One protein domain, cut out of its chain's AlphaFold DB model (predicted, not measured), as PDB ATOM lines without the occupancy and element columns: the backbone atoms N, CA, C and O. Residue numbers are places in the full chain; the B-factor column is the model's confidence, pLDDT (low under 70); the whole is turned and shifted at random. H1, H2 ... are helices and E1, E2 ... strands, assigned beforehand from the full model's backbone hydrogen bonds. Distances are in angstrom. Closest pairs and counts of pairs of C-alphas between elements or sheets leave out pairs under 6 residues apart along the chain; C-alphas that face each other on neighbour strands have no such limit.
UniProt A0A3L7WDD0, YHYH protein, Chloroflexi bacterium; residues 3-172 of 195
ATOM      1  N   VAL A   3       4.005 -32.336 -18.874       94.62
ATOM      2  CA  VAL A   3       3.175 -31.181 -19.242       94.62
ATOM      3  C   VAL A   3       2.941 -30.330 -18.000       94.62
ATOM      4  O   VAL A   3       2.348 -30.799 -17.028       94.62
ATOM      5  N   SER A   4       3.438 -29.095 -17.997       93.44
ATOM      6  CA  SER A   4       3.255 -28.152 -16.889       93.44
ATOM      7  C   SER A   4       3.524 -26.715 -17.332       93.44
ATOM      8  O   SER A   4       4.322 -26.466 -18.231       93.44
ATOM      9  N   GLY A   5       2.838 -25.745 -16.717       90.06
ATOM     10  CA  GLY A   5       3.097 -24.319 -16.957       90.06
ATOM     11  C   GLY A   5       2.962 -23.873 -18.421       90.06
ATOM     12  O   GLY A   5       3.714 -23.007 -18.854       90.06
ATOM     13  N   GLY A   6       2.054 -24.486 -19.192       93.50
ATOM     14  CA  GLY A   6       1.874 -24.183 -20.618       93.50
ATOM     15  C   GLY A   6       2.931 -24.801 -21.541       93.50
ATOM     16  O   GLY A   6       2.983 -24.459 -22.719       93.50
ATOM     17  N   ARG A   7       3.784 -25.695 -21.028       95.94
ATOM     18  CA  ARG A   7       4.839 -26.373 -21.789       95.94
ATOM     19  C   ARG A   7       4.643 -27.880 -21.804       95.94
ATOM     20  O   ARG A   7       4.203 -28.469 -20.815       95.94
ATOM     21  N   ARG A   8       5.039 -28.497 -22.916       97.31
ATOM     22  CA  ARG A   8       5.172 -29.938 -23.118       97.31
ATOM     23  C   ARG A   8       6.635 -30.247 -23.409       97.31
ATOM     24  O   ARG A   8       7.162 -29.859 -24.447       97.31
ATOM     25  N   VAL A   9       7.281 -30.960 -22.491       97.62
ATOM     26  CA  VAL A   9       8.681 -31.364 -22.634       97.62
ATOM     27  C   VAL A   9       8.761 -32.849 -22.964       97.62
ATOM     28  O   VAL A   9       8.269 -33.700 -22.212       97.62
ATOM     29  N   ILE A  10       9.406 -33.167 -24.083       97.50
ATOM     30  CA  ILE A  10       9.657 -34.538 -24.538       97.50
ATOM     31  C   ILE A  10      11.169 -34.716 -24.642       97.50
ATOM     32  O   ILE A  10      11.844 -33.952 -25.323       97.50
ATOM     33  N   SER A  11      11.701 -35.712 -23.942       97.06
ATOM     34  CA  SER A  11      13.100 -36.125 -24.051       97.06
ATOM     35  C   SER A  11      13.145 -37.546 -24.579       97.06
ATOM     36  O   SER A  11      12.426 -38.403 -24.065       97.06
ATOM     37  N   THR A  12      13.966 -37.771 -25.600       96.88
ATOM     38  CA  THR A  12      14.071 -39.049 -26.309       96.88
ATOM     39  C   THR A  12      15.505 -39.283 -26.774       96.88
ATOM     40  O   THR A  12      16.265 -38.338 -26.997       96.88
ATOM     41  N   ASN A  13      15.867 -40.556 -26.924       96.62
ATOM     42  CA  ASN A  13      17.098 -40.974 -27.581       96.62
ATOM     43  C   ASN A  13      16.906 -41.269 -29.082       96.62
ATOM     44  O   ASN A  13      17.809 -41.833 -29.691       96.62
ATOM     45  N   ALA A  14      15.751 -40.910 -29.653       96.06
ATOM     46  CA  ALA A  14      15.386 -41.115 -31.058       96.06
ATOM     47  C   ALA A  14      15.393 -42.580 -31.530       96.06
ATOM     48  O   ALA A  14      15.464 -42.841 -32.727       96.06
ATOM     49  N   LEU A  15      15.336 -43.546 -30.607       96.62
ATOM     50  CA  LEU A  15      15.193 -44.957 -30.955       96.62
ATOM     51  C   LEU A  15      13.736 -45.394 -30.764       96.62
ATOM     52  O   LEU A  15      13.165 -45.086 -29.713       96.62
ATOM     53  N   PRO A  16      13.150 -46.134 -31.722       94.25
ATOM     54  CA  PRO A  16      11.802 -46.660 -31.571       94.25
ATOM     55  C   PRO A  16      11.727 -47.708 -30.459       94.25
ATOM     56  O   PRO A  16      12.716 -48.324 -30.054       94.25
ATOM     57  N   THR A  17      10.501 -47.967 -30.007       92.50
ATOM     58  CA  THR A  17      10.202 -49.062 -29.064       92.50
ATOM     59  C   THR A  17      10.024 -50.422 -29.752       92.50
ATOM     60  O   THR A  17       9.876 -51.441 -29.072       92.50
ATOM     61  N   HIS A  18      10.070 -50.457 -31.086       94.44
ATOM     62  CA  HIS A  18      10.002 -51.658 -31.916       94.44
ATOM     63  C   HIS A  18      11.357 -51.961 -32.590       94.44
ATOM     64  O   HIS A  18      12.233 -51.097 -32.643       94.44
ATOM     65  N   PRO A  19      11.560 -53.183 -33.122       96.00
ATOM     66  CA  PRO A  19      12.743 -53.503 -33.920       96.00
ATOM     67  C   PRO A  19      12.843 -52.634 -35.180       96.00
ATOM     68  O   PRO A  19      11.822 -52.262 -35.754       96.00
ATOM     69  N   THR A  20      14.066 -52.373 -35.636       96.88
ATOM     70  CA  THR A  20      14.345 -51.658 -36.891       96.88
ATOM     71  C   THR A  20      14.939 -52.593 -37.937       96.88
ATOM     72  O   THR A  20      15.341 -53.724 -37.642       96.88
ATOM     73  N   GLY A  21      15.052 -52.094 -39.166       94.94
ATOM     74  CA  GLY A  21      15.885 -52.695 -40.200       94.94
ATOM     75  C   GLY A  21      17.375 -52.685 -39.842       94.94
ATOM     76  O   GLY A  21      17.820 -52.034 -38.890       94.94
ATOM     77  N   VAL A  22      18.158 -53.424 -40.631       95.31
ATOM     78  CA  VAL A  22      19.617 -53.467 -40.500       95.31
ATOM     79  C   VAL A  22      20.231 -52.412 -41.415       95.31
ATOM     80  O   VAL A  22      20.180 -52.537 -42.634       95.31
ATOM     81  N   TYR A  23      20.849 -51.406 -40.799       96.38
ATOM     82  CA  TYR A  23      21.589 -50.346 -41.477       96.38
ATOM     83  C   TYR A  23      23.048 -50.330 -40.987       96.38
ATOM     84  O   TYR A  23      23.272 -50.485 -39.779       96.38
ATOM     85  N   PRO A  24      24.055 -50.136 -41.857       96.69
ATOM     86  CA  PRO A  24      23.947 -49.875 -43.297       96.69
ATOM     87  C   PRO A  24      23.369 -51.052 -44.087       96.69
ATOM     88  O   PRO A  24      23.569 -52.206 -43.695       96.69
ATOM     89  N   VAL A  25      22.697 -50.781 -45.210       96.19
ATOM     90  CA  VAL A  25      22.144 -51.855 -46.050       96.19
ATOM     91  C   VAL A  25      23.300 -52.669 -46.639       96.19
ATOM     92  O   VAL A  25      24.150 -52.161 -47.378       96.19
ATOM     93  N   ALA A  26      23.357 -53.957 -46.297       94.94
ATOM     94  CA  ALA A  26      24.429 -54.843 -46.737       94.94
ATOM     95  C   ALA A  26      24.414 -55.021 -48.264       94.94
ATOM     96  O   ALA A  26      23.359 -55.123 -48.880       94.94
ATOM     97  N   SER A  27      25.584 -55.167 -48.892       95.00
ATOM     98  CA  SER A  27      25.682 -55.399 -50.346       95.00
ATOM     99  C   SER A  27      25.045 -56.712 -50.817       95.00
ATOM    100  O   SER A  27      24.770 -56.873 -52.005       95.00
ATOM    101  N   SER A  28      24.829 -57.661 -49.902       95.56
ATOM    102  CA  SER A  28      24.095 -58.903 -50.144       95.56
ATOM    103  C   SER A  28      22.579 -58.751 -50.019       95.56
ATOM    104  O   SER A  28      21.853 -59.649 -50.439       95.56
ATOM    105  N   ASP A  29      22.098 -57.660 -49.422       95.38
ATOM    106  CA  ASP A  29      20.672 -57.390 -49.275       95.38
ATOM    107  C   ASP A  29      20.079 -56.963 -50.633       95.38
ATOM    108  O   ASP A  29      20.672 -56.117 -51.314       95.38
ATOM    109  N   PRO A  30      18.929 -57.513 -51.069       93.75
ATOM    110  CA  PRO A  30      18.252 -57.072 -52.288       93.75
ATOM    111  C   PRO A  30      17.982 -55.561 -52.348       93.75
ATOM    112  O   PRO A  30      18.032 -54.997 -53.445       93.75
ATOM    113  N   ALA A  31      17.747 -54.908 -51.204       92.06
ATOM    114  CA  ALA A  31      17.511 -53.468 -51.113       92.06
ATOM    115  C   ALA A  31      18.704 -52.641 -51.616       92.06
ATOM    116  O   ALA A  31      18.503 -51.597 -52.233       92.06
ATOM    117  N   SER A  32      19.933 -53.166 -51.502       93.00
ATOM    118  CA  SER A  32      21.170 -52.498 -51.943       93.00
ATOM    119  C   SER A  32      21.239 -52.183 -53.446       93.00
ATOM    120  O   SER A  32      22.146 -51.466 -53.886       93.00
ATOM    121  N   ARG A  33      20.314 -52.738 -54.245       92.62
ATOM    122  CA  ARG A  33      20.128 -52.424 -55.671       92.62
ATOM    123  C   ARG A  33      19.390 -51.108 -55.907       92.62
ATOM    124  O   ARG A  33      19.533 -50.552 -56.992       92.62
ATOM    125  N   TYR A  34      18.608 -50.658 -54.932       90.00
ATOM    126  CA  TYR A  34      17.775 -49.461 -55.010       90.00
ATOM    127  C   TYR A  34      18.383 -48.342 -54.174       90.00
ATOM    128  O   TYR A  34      18.674 -47.272 -54.699       90.00
ATOM    129  N   ASP A  35      18.680 -48.640 -52.912       90.88
ATOM    130  CA  ASP A  35      19.346 -47.728 -51.998       90.88
ATOM    131  C   ASP A  35      20.203 -48.535 -51.023       90.88
ATOM    132  O   ASP A  35      19.803 -49.566 -50.478       90.88
ATOM    133  N   ARG A  36      21.441 -48.083 -50.848       90.62
ATOM    134  CA  ARG A  36      22.400 -48.723 -49.950       90.62
ATOM    135  C   ARG A  36      22.359 -48.163 -48.541       90.62
ATOM    136  O   ARG A  36      23.090 -48.722 -47.730       90.62
ATOM    137  N   ASN A  37      21.625 -47.068 -48.309       93.50
ATOM    138  CA  ASN A  37      21.640 -46.227 -47.112       93.50
ATOM    139  C   ASN A  37      22.855 -46.540 -46.209       93.50
ATOM    140  O   ASN A  37      22.790 -47.431 -45.351       93.50
ATOM    141  N   PRO A  38      24.006 -45.875 -46.441       95.06
ATOM    142  CA  PRO A  38      25.271 -46.236 -45.811       95.06
ATOM    143  C   PRO A  38      25.324 -45.871 -44.318       95.06
ATOM    144  O   PRO A  38      26.362 -46.057 -43.679       95.06
ATOM    145  N   ASN A  39      24.248 -45.304 -43.772       96.00
ATOM    146  CA  ASN A  39      24.209 -44.763 -42.426       96.00
ATOM    147  C   ASN A  39      23.968 -45.869 -41.392       96.00
ATOM    148  O   ASN A  39      23.638 -47.008 -41.704       96.00
ATOM    149  N   THR A  40      24.170 -45.544 -40.118       96.62
ATOM    150  CA  THR A  40      23.957 -46.471 -38.999       96.62
ATOM    151  C   THR A  40      23.036 -45.815 -37.995       96.62
ATOM    152  O   THR A  40      23.286 -44.673 -37.620       96.62
ATOM    153  N   ILE A  41      22.035 -46.545 -37.507       97.69
ATOM    154  CA  ILE A  41      21.151 -46.066 -36.442       97.69
ATOM    155  C   ILE A  41      21.961 -45.846 -35.158       97.69
ATOM    156  O   ILE A  41      22.715 -46.718 -34.715       97.69
ATOM    157  N   ARG A  42      21.813 -44.669 -34.551       96.50
ATOM    158  CA  ARG A  42      22.484 -44.268 -33.315       96.50
ATOM    159  C   ARG A  42      21.497 -43.577 -32.393       96.50
ATOM    160  O   ARG A  42      20.685 -42.768 -32.831       96.50
ATOM    161  N   ALA A  43      21.629 -43.864 -31.101       96.81
ATOM    162  CA  ALA A  43      20.935 -43.105 -30.076       96.81
ATOM    163  C   ALA A  43      21.347 -41.626 -30.146       96.81
ATOM    164  O   ALA A  43      22.537 -41.311 -30.214       96.81
ATOM    165  N   GLN A  44      20.355 -40.751 -30.082       95.69
ATOM    166  CA  GLN A  44      20.501 -39.303 -30.007       95.69
ATOM    167  C   GLN A  44      20.255 -38.819 -28.570       95.69
ATOM    168  O   GLN A  44      20.007 -39.605 -27.655       95.69
ATOM    169  N   SER A  45      20.323 -37.508 -28.354       95.81
ATOM    170  CA  SER A  45      19.925 -36.876 -27.093       95.81
ATOM    171  C   SER A  45      19.075 -35.649 -27.399       95.81
ATOM    172  O   SER A  45      19.565 -34.520 -27.359       95.81
ATOM    173  N   LEU A  46      17.799 -35.876 -27.715       95.81
ATOM    174  CA  LEU A  46      16.880 -34.834 -28.166       95.81
ATOM    175  C   LEU A  46      15.987 -34.355 -27.020       95.81
ATOM    176  O   LEU A  46      15.500 -35.144 -26.200       95.81
ATOM    177  N   ARG A  47      15.740 -33.043 -26.981       96.88
ATOM    178  CA  ARG A  47      14.793 -32.416 -26.056       96.88
ATOM    179  C   ARG A  47      13.918 -31.419 -26.803       96.88
ATOM    180  O   ARG A  47      14.395 -30.377 -27.239       96.88
ATOM    181  N   TYR A  48      12.630 -31.713 -26.839       97.31
ATOM    182  CA  TYR A  48      11.586 -30.865 -27.391       97.31
ATOM    183  C   TYR A  48      10.940 -30.085 -26.254       97.31
ATOM    184  O   TYR A  48      10.556 -30.669 -25.239       97.31
ATOM    185  N   ASP A  49      10.839 -28.769 -26.410       96.88
ATOM    186  CA  ASP A  49      10.220 -27.859 -25.443       96.88
ATOM    187  C   ASP A  49       9.084 -27.113 -26.146       96.88
ATOM    188  O   ASP A  49       9.246 -25.994 -26.628       96.88
ATOM    189  N   LEU A  50       7.961 -27.810 -26.296       96.94
ATOM    190  CA  LEU A  50       6.805 -27.367 -27.064       96.94
ATOM    191  C   LEU A  50       5.856 -26.560 -26.174       96.94
ATOM    192  O   LEU A  50       5.782 -26.769 -24.960       96.94
ATOM    193  N   THR A  51       5.058 -25.680 -26.771       95.44
ATOM    194  CA  THR A  51       3.874 -25.144 -26.084       95.44
ATOM    195  C   THR A  51       2.834 -26.255 -25.915       95.44
ATOM    196  O   THR A  51       2.602 -27.040 -26.830       95.44
ATOM    197  N   SER A  52       2.196 -26.348 -24.747       95.88
ATOM    198  CA  SER A  52       1.058 -27.261 -24.541       95.88
ATOM    199  C   SER A  52      -0.280 -26.635 -24.940       95.88
ATOM    200  O   SER A  52      -1.315 -27.289 -24.850       95.88
ATOM    201  N   THR A  53      -0.271 -25.359 -25.323       94.25
ATOM    202  CA  THR A  53      -1.433 -24.591 -25.783       94.25
ATOM    203  C   THR A  53      -1.042 -23.852 -27.063       94.25
ATOM    204  O   THR A  53      -0.817 -22.636 -27.033       94.25
ATOM    205  N   PRO A  54      -0.841 -24.585 -28.170       93.31
ATOM    206  CA  PRO A  54      -0.466 -23.987 -29.439       93.31
ATOM    207  C   PRO A  54      -1.535 -22.998 -29.910       93.31
ATOM    208  O   PRO A  54      -2.736 -23.197 -29.723       93.31
ATOM    209  N   SER A  55      -1.072 -21.886 -30.469       86.31
ATOM    210  CA  SER A  55      -1.911 -20.835 -31.035       86.31
ATOM    211  C   SER A  55      -1.168 -20.153 -32.180       86.31
ATOM    212  O   SER A  55       0.066 -20.115 -32.199       86.31
ATOM    213  N   GLY A  56      -1.917 -19.634 -33.146       76.94
ATOM    214  CA  GLY A  56      -1.384 -18.994 -34.343       76.94
ATOM    215  C   GLY A  56      -2.478 -18.804 -35.392       76.94
ATOM    216  O   GLY A  56      -3.503 -19.478 -35.347       76.94
ATOM    217  N   MET A  57      -2.286 -17.839 -36.293       58.16
ATOM    218  CA  MET A  57      -3.210 -17.541 -37.403       58.16
ATOM    219  C   MET A  57      -2.500 -17.558 -38.768       58.16
ATOM    220  O   MET A  57      -2.950 -16.904 -39.703       58.16
ATOM    221  N   GLY A  58      -1.367 -18.253 -38.890       67.94
ATOM    222  CA  GLY A  58      -0.564 -18.243 -40.113       67.94
ATOM    223  C   GLY A  58       0.123 -19.573 -40.379       67.94
ATOM    224  O   GLY A  58       0.341 -20.356 -39.462       67.94
ATOM    225  N   THR A  59       0.450 -19.805 -41.645       79.00
ATOM    226  CA  THR A  59       1.213 -20.962 -42.116       79.00
ATOM    227  C   THR A  59       2.697 -20.611 -42.141       79.00
ATOM    228  O   THR A  59       3.093 -19.671 -42.834       79.00
ATOM    229  N   ASN A  60       3.526 -21.358 -41.415       83.56
ATOM    230  CA  ASN A  60       4.983 -21.241 -41.492       83.56
ATOM    231  C   ASN A  60       5.573 -22.394 -42.309       83.56
ATOM    232  O   ASN A  60       5.043 -23.506 -42.292       83.56
ATOM    233  N   CYS A  61       6.677 -22.118 -43.006       85.12
ATOM    234  CA  CYS A  61       7.413 -23.130 -43.755       85.12
ATOM    235  C   CYS A  61       7.944 -24.231 -42.828       85.12
ATOM    236  O   CYS A  61       8.329 -23.967 -41.687       85.12
ATOM    237  N   ILE A  62       7.999 -25.440 -43.371       92.00
ATOM    238  CA  ILE A  62       8.636 -26.619 -42.783       92.00
ATOM    239  C   ILE A  62       9.947 -26.924 -43.516       92.00
ATOM    240  O   ILE A  62      10.230 -26.329 -44.561       92.00
ATOM    241  N   GLY A  63      10.750 -27.822 -42.952       88.31
ATOM    242  CA  GLY A  63      11.944 -28.346 -43.602       88.31
ATOM    243  C   GLY A  63      12.669 -29.357 -42.722       88.31
ATOM    244  O   GLY A  63      13.199 -28.987 -41.672       88.31
ATOM    245  N   GLY A  64      12.723 -30.607 -43.175       93.62
ATOM    246  CA  GLY A  64      13.315 -31.715 -42.436       93.62
ATOM    247  C   GLY A  64      12.403 -32.156 -41.298       93.62
ATOM    248  O   GLY A  64      11.259 -32.522 -41.523       93.62
ATOM    249  N   GLU A  65      12.900 -32.126 -40.066       96.38
ATOM    250  CA  GLU A  65      12.141 -32.555 -38.890       96.38
ATOM    251  C   GLU A  65      10.935 -31.631 -38.620       96.38
ATOM    252  O   GLU A  65      11.081 -30.416 -38.458       96.38
ATOM    253  N   VAL A  66       9.735 -32.211 -38.538       97.69
ATOM    254  CA  VAL A  66       8.460 -31.511 -38.299       97.69
ATOM    255  C   VAL A  66       7.791 -31.873 -36.982       97.69
ATOM    256  O   VAL A  66       6.859 -31.184 -36.553       97.69
ATOM    257  N   GLY A  67       8.269 -32.900 -36.287       97.62
ATOM    258  CA  GLY A  67       7.725 -33.279 -34.993       97.62
ATOM    259  C   GLY A  67       8.439 -34.449 -34.344       97.62
ATOM    260  O   GLY A  67       9.492 -34.899 -34.782       97.62
ATOM    261  N   VAL A  68       7.826 -34.954 -33.279       98.06
ATOM    262  CA  VAL A  68       8.285 -36.133 -32.549       98.06
ATOM    263  C   VAL A  68       7.113 -37.039 -32.218       98.06
ATOM    264  O   VAL A  68       6.079 -36.598 -31.704       98.06
ATOM    265  N   MET A  69       7.291 -38.322 -32.491       97.94
ATOM    266  CA  MET A  69       6.328 -39.369 -32.198       97.94
ATOM    267  C   MET A  69       6.448 -39.823 -30.738       97.94
ATOM    268  O   MET A  69       7.493 -39.701 -30.092       97.94
ATOM    269  N   LEU A  70       5.354 -40.329 -30.168       96.38
ATOM    270  CA  LEU A  70       5.289 -40.756 -28.766       96.38
ATOM    271  C   LEU A  70       6.089 -42.031 -28.475       96.38
ATOM    272  O   LEU A  70       6.385 -42.298 -27.310       96.38
ATOM    273  N   ASP A  71       6.458 -42.788 -29.505       95.50
ATOM    274  CA  ASP A  71       7.431 -43.881 -29.419       95.50
ATOM    275  C   ASP A  71       8.887 -43.379 -29.338       95.50
ATOM    276  O   ASP A  71       9.793 -44.180 -29.120       95.50
ATOM    277  N   GLY A  72       9.099 -42.064 -29.449       95.25
ATOM    278  CA  GLY A  72      10.382 -41.391 -29.305       95.25
ATOM    279  C   GLY A  72      11.065 -41.031 -30.621       95.25
ATOM    280  O   GLY A  72      12.098 -40.362 -30.559       95.25
ATOM    281  N   VAL A  73      10.522 -41.435 -31.769       97.75
ATOM    282  CA  VAL A  73      11.140 -41.234 -33.086       97.75
ATOM    283  C   VAL A  73      10.808 -39.842 -33.647       97.75
ATOM    284  O   VAL A  73       9.650 -39.424 -33.592       97.75
ATOM    285  N   PRO A  74      11.792 -39.085 -34.161       97.94
ATOM    286  CA  PRO A  74      11.543 -37.864 -34.922       97.94
ATOM    287  C   PRO A  74      10.681 -38.117 -36.164       97.94
ATOM    288  O   PRO A  74      10.844 -39.118 -36.861       97.94
ATOM    289  N   LEU A  75       9.777 -37.187 -36.451       98.31
ATOM    290  CA  LEU A  75       8.982 -37.170 -37.673       98.31
ATOM    291  C   LEU A  75       9.546 -36.103 -38.601       98.31
ATOM    292  O   LEU A  75       9.649 -34.942 -38.204       98.31
ATOM    293  N   PHE A  76       9.897 -36.495 -39.818       97.81
ATOM    294  CA  PHE A  76      10.348 -35.603 -40.878       97.81
ATOM    295  C   PHE A  76       9.188 -35.306 -41.832       97.81
ATOM    296  O   PHE A  76       8.200 -36.039 -41.871       97.81
ATOM    297  N   ASP A  77       9.278 -34.189 -42.552       97.19
ATOM    298  CA  ASP A  77       8.333 -33.869 -43.618       97.19
ATOM    299  C   ASP A  77       8.372 -34.924 -44.733       97.19
ATOM    300  O   ASP A  77       9.265 -35.766 -44.790       97.19
ATOM    301  N   GLY A  78       7.386 -34.901 -45.631       97.31
ATOM    302  CA  GLY A  78       7.275 -35.905 -46.694       97.31
ATOM    303  C   GLY A  78       8.403 -35.877 -47.736       97.31
ATOM    304  O   GLY A  78       8.354 -36.667 -48.681       97.31
ATOM    305  N   PHE A  79       9.388 -34.979 -47.617       96.88
ATOM    306  CA  PHE A  79      10.451 -34.815 -48.597       96.88
ATOM    307  C   PHE A  79      11.794 -35.377 -48.132       96.88
ATOM    308  O   PHE A  79      12.194 -35.266 -46.974       96.88
ATOM    309  N   ASP A  80      12.542 -35.927 -49.086       94.25
ATOM    310  CA  ASP A  80      13.951 -36.241 -48.885       94.25
ATOM    311  C   ASP A  80      14.817 -34.974 -49.025       94.25
ATOM    312  O   ASP A  80      14.362 -33.901 -49.438       94.25
ATOM    313  N   ALA A  81      16.120 -35.093 -48.760       91.19
ATOM    314  CA  ALA A  81      17.056 -33.972 -48.907       91.19
ATOM    315  C   ALA A  81      17.153 -33.407 -50.347       91.19
ATOM    316  O   ALA A  81      17.713 -32.329 -50.555       91.19
ATOM    317  N   GLY A  82      16.644 -34.135 -51.347       92.88
ATOM    318  CA  GLY A  82      16.563 -33.729 -52.749       92.88
ATOM    319  C   GLY A  82      15.213 -33.126 -53.158       92.88
ATOM    320  O   GLY A  82      15.062 -32.770 -54.328       92.88
ATOM    321  N   GLY A  83      14.249 -33.008 -52.240       94.00
ATOM    322  CA  GLY A  83      12.904 -32.502 -52.519       94.00
ATOM    323  C   GLY A  83      12.003 -33.492 -53.264       94.00
ATOM    324  O   GLY A  83      11.071 -33.071 -53.952       94.00
ATOM    325  N   ARG A  84      12.289 -34.793 -53.182       95.94
ATOM    326  CA  ARG A  84      11.441 -35.873 -53.715       95.94
ATOM    327  C   ARG A  84      10.577 -36.442 -52.601       95.94
ATOM    328  O   ARG A  84      10.912 -36.282 -51.438       95.94
ATOM    329  N   ASP A  85       9.507 -37.133 -52.970       96.94
ATOM    330  CA  ASP A  85       8.731 -37.959 -52.044       96.94
ATOM    331  C   ASP A  85       9.656 -38.983 -51.362       96.94
ATOM    332  O   ASP A  85      10.118 -39.922 -52.017       96.94
ATOM    333  N   ALA A  86       9.964 -38.772 -50.078       95.88
ATOM    334  CA  ALA A  86      10.881 -39.624 -49.324       95.88
ATOM    335  C   ALA A  86      10.328 -41.040 -49.165       95.88
ATOM    336  O   ALA A  86      11.053 -42.012 -49.377       95.88
ATOM    337  N   GLY A  87       9.027 -41.150 -48.874       94.00
ATOM    338  CA  GLY A  87       8.356 -42.428 -48.660       94.00
ATOM    339  C   GLY A  87       8.426 -43.338 -49.888       94.00
ATOM    340  O   GLY A  87       8.585 -44.556 -49.768       94.00
ATOM    341  N   ALA A  88       8.365 -42.740 -51.081       93.31
ATOM    342  CA  ALA A  88       8.486 -43.448 -52.350       93.31
ATOM    343  C   ALA A  88       9.930 -43.608 -52.861       93.31
ATOM    344  O   ALA A  88      10.194 -44.522 -53.651       93.31
ATOM    345  N   TRP A  89      10.845 -42.704 -52.499       94.06
ATOM    346  CA  TRP A  89      12.183 -42.637 -53.089       94.06
ATOM    347  C   TRP A  89      13.270 -43.334 -52.261       94.06
ATOM    348  O   TRP A  89      14.193 -43.916 -52.840       94.06
ATOM    349  N   GLU A  90      13.189 -43.274 -50.935       92.12
ATOM    350  CA  GLU A  90      14.207 -43.803 -50.026       92.12
ATOM    351  C   GLU A  90      13.855 -45.224 -49.563       92.12
ATOM    352  O   GLU A  90      12.686 -45.593 -49.438       92.12
ATOM    353  N   VAL A  91      14.869 -46.064 -49.314       92.69
ATOM    354  CA  VAL A  91      14.609 -47.380 -48.713       92.69
ATOM    355  C   VAL A  91      14.341 -47.204 -47.229       92.69
ATOM    356  O   VAL A  91      15.205 -46.767 -46.470       92.69
ATOM    357  N   GLN A  92      13.157 -47.649 -46.825       95.06
ATOM    358  CA  GLN A  92      12.710 -47.681 -45.443       95.06
ATOM    359  C   GLN A  92      12.626 -49.127 -44.943       95.06
ATOM    360  O   GLN A  92      12.529 -50.077 -45.727       95.06
ATOM    361  N   ASP A  93      12.666 -49.315 -43.625       96.62
ATOM    362  CA  ASP A  93      12.451 -50.633 -43.037       96.62
ATOM    363  C   ASP A  93      10.956 -51.001 -42.968       96.62
ATOM    364  O   ASP A  93      10.078 -50.264 -43.410       96.62
ATOM    365  N   ALA A  94      10.639 -52.173 -42.411       96.62
ATOM    366  CA  ALA A  94       9.256 -52.650 -42.304       96.62
ATOM    367  C   ALA A  94       8.352 -51.770 -41.416       96.62
ATOM    368  O   ALA A  94       7.134 -51.932 -41.445       96.62
ATOM    369  N   CYS A  95       8.940 -50.867 -40.630       97.12
ATOM    370  CA  CYS A  95       8.248 -49.874 -39.824       97.12
ATOM    371  C   CYS A  95       8.292 -48.481 -40.462       97.12
ATOM    372  O   CYS A  95       7.994 -47.508 -39.778       97.12
ATOM    373  N   ALA A  96       8.614 -48.398 -41.755       96.88
ATOM    374  CA  ALA A  96       8.641 -47.169 -42.534       96.88
ATOM    375  C   ALA A  96       9.574 -46.098 -41.937       96.88
ATOM    376  O   ALA A  96       9.264 -44.913 -41.896       96.88
ATOM    377  N   GLY A  97      10.718 -46.538 -41.403       97.50
ATOM    378  CA  GLY A  97      11.751 -45.630 -40.922       97.50
ATOM    379  C   GLY A  97      13.146 -46.006 -41.398       97.50
ATOM    380  O   GLY A  97      13.429 -47.145 -41.802       97.50
ATOM    381  N   HIS A  98      14.044 -45.026 -41.347       97.38
ATOM    382  CA  HIS A  98      15.432 -45.170 -41.780       97.38
ATOM    383  C   HIS A  98      16.352 -44.138 -41.103       97.38
ATOM    384  O   HIS A  98      15.871 -43.140 -40.566       97.38
ATOM    385  N   PRO A  99      17.677 -44.384 -41.031       96.50
ATOM    386  CA  PRO A  99      18.623 -43.422 -40.485       96.50
ATOM    387  C   PRO A  99      19.138 -42.430 -41.532       96.50
ATOM    388  O   PRO A  99      19.521 -42.819 -42.639       96.50
ATOM    389  N   GLN A 100      19.323 -41.175 -41.121       94.00
ATOM    390  CA  GLN A 100      20.146 -40.215 -41.869       94.00
ATOM    391  C   GLN A 100      21.625 -40.239 -41.422       94.00
ATOM    392  O   GLN A 100      22.034 -41.027 -40.567       94.00
ATOM    393  N   MET A 101      22.453 -39.382 -42.024       93.56
ATOM    394  CA  MET A 101      23.914 -39.305 -41.866       93.56
ATOM    395  C   MET A 101      24.453 -39.242 -40.423       93.56
ATOM    396  O   MET A 101      25.509 -39.819 -40.154       93.56
ATOM    397  N   SER A 102      23.782 -38.569 -39.482       92.56
ATOM    398  CA  SER A 102      24.172 -38.545 -38.057       92.56
ATOM    399  C   SER A 102      23.623 -39.733 -37.248       92.56
ATOM    400  O   SER A 102      23.932 -39.893 -36.064       92.56
ATOM    401  N   GLY A 103      22.875 -40.620 -37.904       95.25
ATOM    402  CA  GLY A 103      22.329 -41.854 -37.352       95.25
ATOM    403  C   GLY A 103      20.968 -41.714 -36.682       95.25
ATOM    404  O   GLY A 103      20.530 -42.657 -36.026       95.25
ATOM    405  N   GLU A 104      20.300 -40.570 -36.817       96.12
ATOM    406  CA  GLU A 104      18.928 -40.397 -36.336       96.12
ATOM    407  C   GLU A 104      17.966 -41.215 -37.195       96.12
ATOM    408  O   GLU A 104      17.836 -40.970 -38.397       96.12
ATOM    409  N   TYR A 105      17.324 -42.200 -36.571       97.75
ATOM    410  CA  TYR A 105      16.217 -42.936 -37.161       97.75
ATOM    411  C   TYR A 105      14.968 -42.059 -37.128       97.75
ATOM    412  O   TYR A 105      14.678 -41.484 -36.083       97.75
ATOM    413  N   HIS A 106      14.259 -41.949 -38.244       97.88
ATOM    414  CA  HIS A 106      13.083 -41.093 -38.380       97.88
ATOM    415  C   HIS A 106      12.055 -41.719 -39.326       97.88
ATOM    416  O   HIS A 106      12.379 -42.638 -40.084       97.88
ATOM    417  N   TYR A 107      10.825 -41.211 -39.258       98.25
ATOM    418  CA  TYR A 107       9.756 -41.509 -40.214       98.25
ATOM    419  C   TYR A 107       9.544 -40.320 -41.149       98.25
ATOM    420  O   TYR A 107       9.667 -39.176 -40.707       98.25
ATOM    421  N   HIS A 108       9.154 -40.589 -42.394       97.88
ATOM    422  CA  HIS A 108       8.568 -39.586 -43.296       97.88
ATOM    423  C   HIS A 108       7.065 -39.806 -43.494       97.88
ATOM    424  O   HIS A 108       6.312 -38.856 -43.704       97.88
ATOM    425  N   ASP A 109       6.623 -41.061 -43.423       95.94
ATOM    426  CA  ASP A 109       5.267 -41.496 -43.723       95.94
ATOM    427  C   ASP A 109       4.609 -42.227 -42.535       95.94
ATOM    428  O   ASP A 109       5.146 -42.335 -41.427       95.94
ATOM    429  N   LEU A 110       3.361 -42.658 -42.729       97.31
ATOM    430  CA  LEU A 110       2.583 -43.334 -41.695       97.31
ATOM    431  C   LEU A 110       3.158 -44.722 -41.380       97.31
ATOM    432  O   LEU A 110       2.824 -45.719 -42.026       97.31
ATOM    433  N   SER A 111       3.950 -44.794 -40.311       97.44
ATOM    434  CA  SER A 111       4.530 -46.054 -39.858       97.44
ATOM    435  C   SER A 111       3.456 -47.075 -39.424       97.44
ATOM    436  O   SER A 111       2.592 -46.782 -38.582       97.44
ATOM    437  N   PRO A 112       3.517 -48.327 -39.924       96.94
ATOM    438  CA  PRO A 112       2.645 -49.414 -39.473       96.94
ATOM    439  C   PRO A 112       2.959 -49.875 -38.043       96.94
ATOM    440  O   PRO A 112       2.186 -50.640 -37.467       96.94
ATOM    441  N   CYS A 113       4.080 -49.424 -37.474       97.00
ATOM    442  CA  CYS A 113       4.531 -49.774 -36.132       97.00
ATOM    443  C   CYS A 113       4.143 -48.726 -35.077       97.00
ATOM    444  O   CYS A 113       4.443 -48.912 -33.895       97.00
ATOM    445  N   LEU A 114       3.426 -47.665 -35.473       95.19
ATOM    446  CA  LEU A 114       2.820 -46.737 -34.525       95.19
ATOM    447  C   LEU A 114       1.836 -47.465 -33.597       95.19
ATOM    448  O   LEU A 114       1.114 -48.368 -34.024       95.19
ATOM    449  N   PRO A 115       1.731 -47.034 -32.327       90.50
ATOM    450  CA  PRO A 115       0.883 -47.696 -31.336       90.50
ATOM    451  C   PRO A 115      -0.614 -47.633 -31.671       90.50
ATOM    452  O   PRO A 115      -1.404 -48.398 -31.118       90.50
ATOM    453  N   SER A 116      -1.023 -46.705 -32.538       95.25
ATOM    454  CA  SER A 116      -2.398 -46.560 -32.997       95.25
ATOM    455  C   SER A 116      -2.441 -45.831 -34.335       95.25
ATOM    456  O   SER A 116      -1.618 -44.963 -34.596       95.25
ATOM    457  N   TRP A 117      -3.428 -46.166 -35.163       96.94
ATOM    458  CA  TRP A 117      -3.804 -45.394 -36.354       96.94
ATOM    459  C   TRP A 117      -5.133 -44.654 -36.153       96.94
ATOM    460  O   TRP A 117      -5.643 -44.056 -37.091       96.94
ATOM    461  N   ASP A 118      -5.724 -44.724 -34.962       97.94
ATOM    462  CA  ASP A 118      -7.008 -44.098 -34.646       97.94
ATOM    463  C   ASP A 118      -6.934 -42.564 -34.736       97.94
ATOM    464  O   ASP A 118      -6.023 -41.939 -34.190       97.94
ATOM    465  N   ALA A 119      -7.927 -41.963 -35.394       97.81
ATOM    466  CA  ALA A 119      -7.984 -40.529 -35.668       97.81
ATOM    467  C   ALA A 119      -8.178 -39.663 -34.422       97.81
ATOM    468  O   ALA A 119      -7.869 -38.472 -34.445       97.81
ATOM    469  N   LYS A 120      -8.635 -40.260 -33.314       97.75
ATOM    470  CA  LYS A 120      -8.771 -39.583 -32.021       97.75
ATOM    471  C   LYS A 120      -7.545 -39.756 -31.131       97.75
ATOM    472  O   LYS A 120      -7.435 -39.074 -30.110       97.75
ATOM    473  N   THR A 121      -6.639 -40.667 -31.473       98.00
ATOM    474  CA  THR A 121      -5.490 -41.016 -30.644       98.00
ATOM    475  C   THR A 121      -4.283 -40.188 -31.045       98.00
ATOM    476  O   THR A 121      -3.799 -40.274 -32.170       98.00
ATOM    477  N   VAL A 122      -3.762 -39.414 -30.096       98.44
ATOM    478  CA  VAL A 122      -2.504 -38.689 -30.283       98.44
ATOM    479  C   VAL A 122      -1.347 -39.682 -30.317       98.44
ATOM    480  O   VAL A 122      -1.155 -40.451 -29.376       98.44
ATOM    481  N   VAL A 123      -0.573 -39.638 -31.397       98.06
ATOM    482  CA  VAL A 123       0.610 -40.475 -31.645       98.06
ATOM    483  C   VAL A 123       1.907 -39.673 -31.672       98.06
ATOM    484  O   VAL A 123       2.979 -40.264 -31.614       98.06
ATOM    485  N   GLY A 124       1.831 -38.344 -31.702       98.31
ATOM    486  CA  GLY A 124       2.993 -37.463 -31.713       98.31
ATOM    487  C   GLY A 124       2.615 -36.002 -31.514       98.31
ATOM    488  O   GLY A 124       1.449 -35.666 -31.295       98.31
ATOM    489  N   PHE A 125       3.613 -35.131 -31.593       98.50
ATOM    490  CA  PHE A 125       3.444 -33.684 -31.541       98.50
ATOM    491  C   PHE A 125       4.334 -33.010 -32.578       98.50
ATOM    492  O   PHE A 125       5.521 -33.322 -32.676       98.50
ATOM    493  N   ALA A 126       3.765 -32.062 -33.314       98.12
ATOM    494  CA  ALA A 126       4.505 -31.226 -34.247       98.12
ATOM    495  C   ALA A 126       5.361 -30.193 -33.496       98.12
ATOM    496  O   ALA A 126       5.102 -29.876 -32.329       98.12
ATOM    497  N   LEU A 127       6.369 -29.624 -34.164       97.19
ATOM    498  CA  LEU A 127       7.270 -28.631 -33.557       97.19
ATOM    499  C   LEU A 127       6.567 -27.332 -33.137       97.19
ATOM    500  O   LEU A 127       7.109 -26.575 -32.331       97.19
ATOM    501  N   ASP A 128       5.358 -27.070 -33.631       96.62
ATOM    502  CA  ASP A 128       4.510 -25.958 -33.191       96.62
ATOM    503  C   ASP A 128       3.610 -26.281 -31.989       96.62
ATOM    504  O   ASP A 128       2.894 -25.405 -31.500       96.62
ATOM    505  N   GLY A 129       3.694 -27.508 -31.470       96.94
ATOM    506  CA  GLY A 129       2.990 -27.978 -30.283       96.94
ATOM    507  C   GLY A 129       1.611 -28.577 -30.546       96.94
ATOM    508  O   GLY A 129       1.003 -29.087 -29.598       96.94
ATOM    509  N   TYR A 130       1.106 -28.558 -31.786       97.94
ATOM    510  CA  TYR A 130      -0.148 -29.243 -32.101       97.94
ATOM    511  C   TYR A 130       0.016 -30.772 -32.063       97.94
ATOM    512  O   TYR A 130       1.084 -31.294 -32.399       97.94
ATOM    513  N   PRO A 131      -1.025 -31.512 -31.636       98.50
ATOM    514  CA  PRO A 131      -1.007 -32.969 -31.660       98.50
ATOM    515  C   PRO A 131      -0.950 -33.515 -33.089       98.50
ATOM    516  O   PRO A 131      -1.418 -32.874 -34.029       98.50
ATOM    517  N   ILE A 132      -0.430 -34.730 -33.214       98.81
ATOM    518  CA  ILE A 132      -0.454 -35.543 -34.431       98.81
ATOM    519  C   ILE A 132      -1.261 -36.804 -34.120       98.81
ATOM    520  O   ILE A 132      -0.995 -37.459 -33.107       98.81
ATOM    521  N   THR A 133      -2.241 -37.139 -34.956       98.75
ATOM    522  CA  THR A 133      -3.076 -38.347 -34.836       98.75
ATOM    523  C   THR A 133      -2.920 -39.268 -36.048       98.75
ATOM    524  O   THR A 133      -2.267 -38.911 -37.029       98.75
ATOM    525  N   GLY A 134      -3.479 -40.481 -35.976       98.25
ATOM    526  CA  GLY A 134      -3.578 -41.367 -37.139       98.25
ATOM    527  C   GLY A 134      -4.774 -41.023 -38.043       98.25
ATOM    528  O   GLY A 134      -5.547 -40.124 -37.721       98.25
ATOM    529  N   PRO A 135      -4.982 -41.738 -39.160       98.19
ATOM    530  CA  PRO A 135      -6.026 -41.386 -40.127       98.19
ATOM    531  C   PRO A 135      -7.330 -42.180 -39.967       98.19
ATOM    532  O   PRO A 135      -8.311 -41.904 -40.650       98.19
ATOM    533  N   ARG A 136      -7.373 -43.217 -39.126       98.31
ATOM    534  CA  ARG A 136      -8.493 -44.169 -39.082       98.31
ATOM    535  C   ARG A 136      -9.634 -43.658 -38.215       98.31
ATOM    536  O   ARG A 136      -9.517 -43.649 -36.993       98.31
ATOM    537  N   ILE A 137     -10.769 -43.349 -38.833       97.00
ATOM    538  CA  ILE A 137     -12.009 -43.001 -38.128       97.00
ATOM    539  C   ILE A 137     -12.758 -44.275 -37.719       97.00
ATOM    540  O   ILE A 137     -13.202 -44.411 -36.579       97.00
ATOM    541  N   ALA A 138     -12.887 -45.224 -38.649       94.00
ATOM    542  CA  ALA A 138     -13.556 -46.506 -38.443       94.00
ATOM    543  C   ALA A 138     -12.997 -47.576 -39.400       94.00
ATOM    544  O   ALA A 138     -12.097 -47.329 -40.202       94.00
ATOM    545  N   ALA A 139     -13.504 -48.808 -39.316       90.81
ATOM    546  CA  ALA A 139     -13.096 -49.867 -40.238       90.81
ATOM    547  C   ALA A 139     -13.483 -49.508 -41.687       90.81
ATOM    548  O   ALA A 139     -14.664 -49.382 -41.996       90.81
ATOM    549  N   GLY A 140     -12.482 -49.368 -42.562       89.12
ATOM    550  CA  GLY A 140     -12.673 -48.964 -43.960       89.12
ATOM    551  C   GLY A 140     -12.867 -47.459 -44.175       89.12
ATOM    552  O   GLY A 140     -13.000 -47.048 -45.321       89.12
ATOM    553  N   ASP A 141     -12.853 -46.662 -43.103       95.88
ATOM    554  CA  ASP A 141     -12.963 -45.203 -43.139       95.88
ATOM    555  C   ASP A 141     -11.639 -44.591 -42.658       95.88
ATOM    556  O   ASP A 141     -11.322 -44.588 -41.459       95.88
ATOM    557  N   ILE A 142     -10.824 -44.192 -43.632       97.69
ATOM    558  CA  ILE A 142      -9.451 -43.716 -43.465       97.69
ATOM    559  C   ILE A 142      -9.357 -42.346 -44.129       97.69
ATOM    560  O   ILE A 142      -9.633 -42.228 -45.321       97.69
ATOM    561  N   LEU A 143      -8.933 -41.346 -43.362       98.38
ATOM    562  CA  LEU A 143      -8.636 -40.012 -43.864       98.38
ATOM    563  C   LEU A 143      -7.494 -40.060 -44.883       98.38
ATOM    564  O   LEU A 143      -6.486 -40.746 -44.693       98.38
ATOM    565  N   THR A 144      -7.658 -39.280 -45.940       98.25
ATOM    566  CA  THR A 144      -6.663 -39.019 -46.980       98.25
ATOM    567  C   THR A 144      -6.268 -37.551 -46.959       98.25
ATOM    568  O   THR A 144      -6.945 -36.728 -46.343       98.25
ATOM    569  N   THR A 145      -5.224 -37.179 -47.697       98.12
ATOM    570  CA  THR A 145      -4.836 -35.768 -47.861       98.12
ATOM    571  C   THR A 145      -5.995 -34.900 -48.354       98.12
ATOM    572  O   THR A 145      -6.093 -33.736 -47.982       98.12
ATOM    573  N   SER A 146      -6.915 -35.453 -49.155       98.06
ATOM    574  CA  SER A 146      -8.068 -34.703 -49.672       98.06
ATOM    575  C   SER A 146      -9.114 -34.325 -48.613       98.06
ATOM    576  O   SER A 146      -9.929 -33.436 -48.860       98.06
ATOM    577  N   ASP A 147      -9.068 -34.961 -47.441       98.38
ATOM    578  CA  ASP A 147      -9.958 -34.692 -46.307       98.38
ATOM    579  C   ASP A 147      -9.387 -33.636 -45.341       98.38
ATOM    580  O   ASP A 147     -10.064 -33.222 -44.395       98.38
ATOM    581  N   LEU A 148      -8.136 -33.217 -45.554       98.44
ATOM    582  CA  LEU A 148      -7.362 -32.368 -44.651       98.44
ATOM    583  C   LEU A 148      -7.156 -30.964 -45.228       98.44
ATOM    584  O   LEU A 148      -7.376 -30.700 -46.411       98.44
ATOM    585  N   ASP A 149      -6.747 -30.038 -44.366       97.19
ATOM    586  CA  ASP A 149      -6.399 -28.681 -44.771       97.19
ATOM    587  C   ASP A 149      -5.020 -28.593 -45.454       97.19
ATOM    588  O   ASP A 149      -4.293 -29.578 -45.586       97.19
ATOM    589  N   GLU A 150      -4.626 -27.388 -45.876       95.81
ATOM    590  CA  GLU A 150      -3.366 -27.164 -46.592       95.81
ATOM    591  C   GLU A 150      -2.099 -27.482 -45.780       95.81
ATOM    592  O   GLU A 150      -1.027 -27.647 -46.361       95.81
ATOM    593  N   CYS A 151      -2.206 -27.561 -44.451       97.00
ATOM    594  CA  CYS A 151      -1.113 -27.948 -43.565       97.00
ATOM    595  C   CYS A 151      -1.172 -29.424 -43.161       97.00
ATOM    596  O   CYS A 151      -0.342 -29.849 -42.351       97.00
ATOM    597  N   HIS A 152      -2.093 -30.196 -43.747       98.06
ATOM    598  CA  HIS A 152      -2.314 -31.614 -43.471       98.06
ATOM    599  C   HIS A 152      -2.882 -31.869 -42.066       98.06
ATOM    600  O   HIS A 152      -2.491 -32.781 -41.334       98.06
ATOM    601  N   GLY A 153      -3.803 -31.004 -41.643       97.75
ATOM    602  CA  GLY A 153      -4.523 -31.160 -40.388       97.75
ATOM    603  C   GLY A 153      -6.017 -30.905 -40.496       97.75
ATOM    604  O   GLY A 153      -6.569 -30.603 -41.552       97.75
ATOM    605  N   MET A 154      -6.695 -31.064 -39.366       97.88
ATOM    606  CA  MET A 154      -8.126 -30.816 -39.226       97.88
ATOM    607  C   MET A 154      -8.465 -30.457 -37.777       97.88
ATOM    608  O   MET A 154      -7.667 -30.657 -36.864       97.88
ATOM    609  N   THR A 155      -9.675 -29.940 -37.548       97.81
ATOM    610  CA  THR A 155     -10.220 -29.770 -36.194       97.81
ATOM    611  C   THR A 155     -11.270 -30.833 -35.928       97.81
ATOM    612  O   THR A 155     -12.302 -30.870 -36.596       97.81
ATOM    613  N   SER A 156     -11.023 -31.682 -34.936       98.00
ATOM    614  CA  SER A 156     -11.964 -32.722 -34.527       98.00
ATOM    615  C   SER A 156     -11.834 -33.037 -33.032       98.00
ATOM    616  O   SER A 156     -11.084 -32.380 -32.305       98.00
ATOM    617  N   GLU A 157     -12.627 -33.990 -32.544       98.31
ATOM    618  CA  GLU A 157     -12.520 -34.486 -31.175       98.31
ATOM    619  C   GLU A 157     -11.394 -35.524 -31.054       98.31
ATOM    620  O   GLU A 157     -11.456 -36.575 -31.689       98.31
ATOM    621  N   ILE A 158     -10.422 -35.271 -30.174       98.44
ATOM    622  CA  ILE A 158      -9.287 -36.160 -29.890       98.44
ATOM    623  C   ILE A 158      -9.107 -36.384 -28.387       98.44
ATOM    624  O   ILE A 158      -9.605 -35.614 -27.562       98.44
ATOM    625  N   VAL A 159      -8.346 -37.414 -28.019       98.06
ATOM    626  CA  VAL A 159      -7.905 -37.662 -26.642       98.06
ATOM    627  C   VAL A 159      -6.510 -37.073 -26.447       98.06
ATOM    628  O   VAL A 159      -5.503 -37.685 -26.799       98.06
ATOM    629  N   LEU A 160      -6.444 -35.888 -25.843       97.06
ATOM    630  CA  LEU A 160      -5.203 -35.186 -25.524       97.06
ATOM    631  C   LEU A 160      -4.977 -35.185 -24.010       97.06
ATOM    632  O   LEU A 160      -5.835 -34.753 -23.243       97.06
ATOM    633  N   ASP A 161      -3.820 -35.685 -23.567       93.75
ATOM    634  CA  ASP A 161      -3.443 -35.769 -22.145       93.75
ATOM    635  C   ASP A 161      -4.526 -36.424 -21.260       93.75
ATOM    636  O   ASP A 161      -4.813 -35.987 -20.142       93.75
ATOM    637  N   GLY A 162      -5.161 -37.477 -21.789       94.12
ATOM    638  CA  GLY A 162      -6.215 -38.229 -21.105       94.12
ATOM    639  C   GLY A 162      -7.580 -37.536 -21.065       94.12
ATOM    640  O   GLY A 162      -8.467 -38.001 -20.350       94.12
ATOM    641  N   LYS A 163      -7.768 -36.436 -21.804       96.38
ATOM    642  CA  LYS A 163      -9.037 -35.707 -21.892       96.38
ATOM    643  C   LYS A 163      -9.515 -35.612 -23.330       96.38
ATOM    644  O   LYS A 163      -8.744 -35.308 -24.233       96.38
ATOM    645  N   THR A 164     -10.810 -35.810 -23.512       98.12
ATOM    646  CA  THR A 164     -11.480 -35.541 -24.778       98.12
ATOM    647  C   THR A 164     -11.594 -34.033 -24.984       98.12
ATOM    648  O   THR A 164     -12.168 -33.336 -24.145       98.12
ATOM    649  N   VAL A 165     -11.032 -33.528 -26.079       97.69
ATOM    650  CA  VAL A 165     -11.052 -32.107 -26.449       97.69
ATOM    651  C   VAL A 165     -11.314 -31.958 -27.943       97.69
ATOM    652  O   VAL A 165     -10.878 -32.786 -28.736       97.69
ATOM    653  N   THR A 166     -11.983 -30.877 -28.341       97.94
ATOM    654  CA  THR A 166     -11.995 -30.444 -29.742       97.94
ATOM    655  C   THR A 166     -10.757 -29.592 -29.985       97.94
ATOM    656  O   THR A 166     -10.611 -28.533 -29.374       97.94
ATOM    657  N   SER A 167      -9.855 -30.060 -30.843       96.62
ATOM    658  CA  SER A 167      -8.586 -29.389 -31.128       96.62
ATOM    659  C   SER A 167      -8.241 -29.519 -32.600       96.62
ATOM    660  O   SER A 167      -8.572 -30.519 -33.235       96.62
ATOM    661  N   TYR A 168      -7.519 -28.528 -33.116       97.62
ATOM    662  CA  TYR A 168      -6.733 -28.727 -34.322       97.62
ATOM    663  C   TYR A 168      -5.635 -29.766 -34.047       97.62
ATOM    664  O   TYR A 168      -5.041 -29.763 -32.961       97.62
ATOM    665  N   HIS A 169      -5.393 -30.649 -35.005       98.38
ATOM    666  CA  HIS A 169      -4.310 -31.628 -35.000       98.38
ATOM    667  C   HIS A 169      -3.884 -31.925 -36.439       98.38
ATOM    668  O   HIS A 169      -4.696 -31.852 -37.364       98.38
ATOM    669  N   TYR A 170      -2.621 -32.291 -36.621       98.56
ATOM    670  CA  TYR A 170      -2.164 -32.885 -37.875       98.56
ATOM    671  C   TYR A 170      -2.563 -34.354 -37.920       98.56
ATOM    672  O   TYR A 170      -2.748 -34.985 -36.875       98.56
ATOM    673  N   VAL A 171      -2.716 -34.897 -39.120       98.69
ATOM    674  CA  VAL A 171      -3.135 -36.285 -39.320       98.69
ATOM    675  C   VAL A 171      -2.077 -36.982 -40.151       98.69
ATOM    676  O   VAL A 171      -1.720 -36.495 -41.206       98.69
ATOM    677  N   MET A 172      -1.577 -38.129 -39.701       98.31
ATOM    678  CA  MET A 172      -0.710 -38.938 -40.552       98.31
ATOM    679  C   MET A 172      -1.556 -39.760 -41.524       98.31
ATOM    680  O   MET A 172      -2.356 -40.575 -41.069       98.31
TER     681      MET A 172
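What this domain is: This is residues 3 to 172 of the 195 residues of the protein "YHYH protein" of Chloroflexi bacterium (UniProt A0A3L7WDD0). With little regular structure, long loops surround a sheet folded back on itself, with H1 far out at one end. Of 170 printed residues, two named helices and eleven strands hold 62, mostly strand. Compact, radius of gyration of the C-alphas 16.3 A, it spans 50 by 37 by 29 A.

How they stand to each other: Find E1, residues 7 to 12, antiparallel to E2, 46 to 51, with N 8 and O 50 2.8 A apart. H1, 30 to 33, and H2, 86 to 89, are not on the folded sheet. That mixed sheet runs E4, 74 to 76, E3, 65 to 69, E7, 122 to 126, E8, 131 to 133, E11, 163 to 171, E10, 153 to 160, with E8 as hinge. E5, 97 to 99, and E6, 105 to 107, form a hairpin; E9, 136 to 138, pairs with no named strand.

Where its parts are: E1 begins at C-alpha 7, (4.839, -26.373, -21.789); E11, 18.4 A, ends at C-alpha 171, (-3.135, -36.285, -39.320).

The domain as a whole: No cut is printed; residues 57 to 58 have pLDDT under 70.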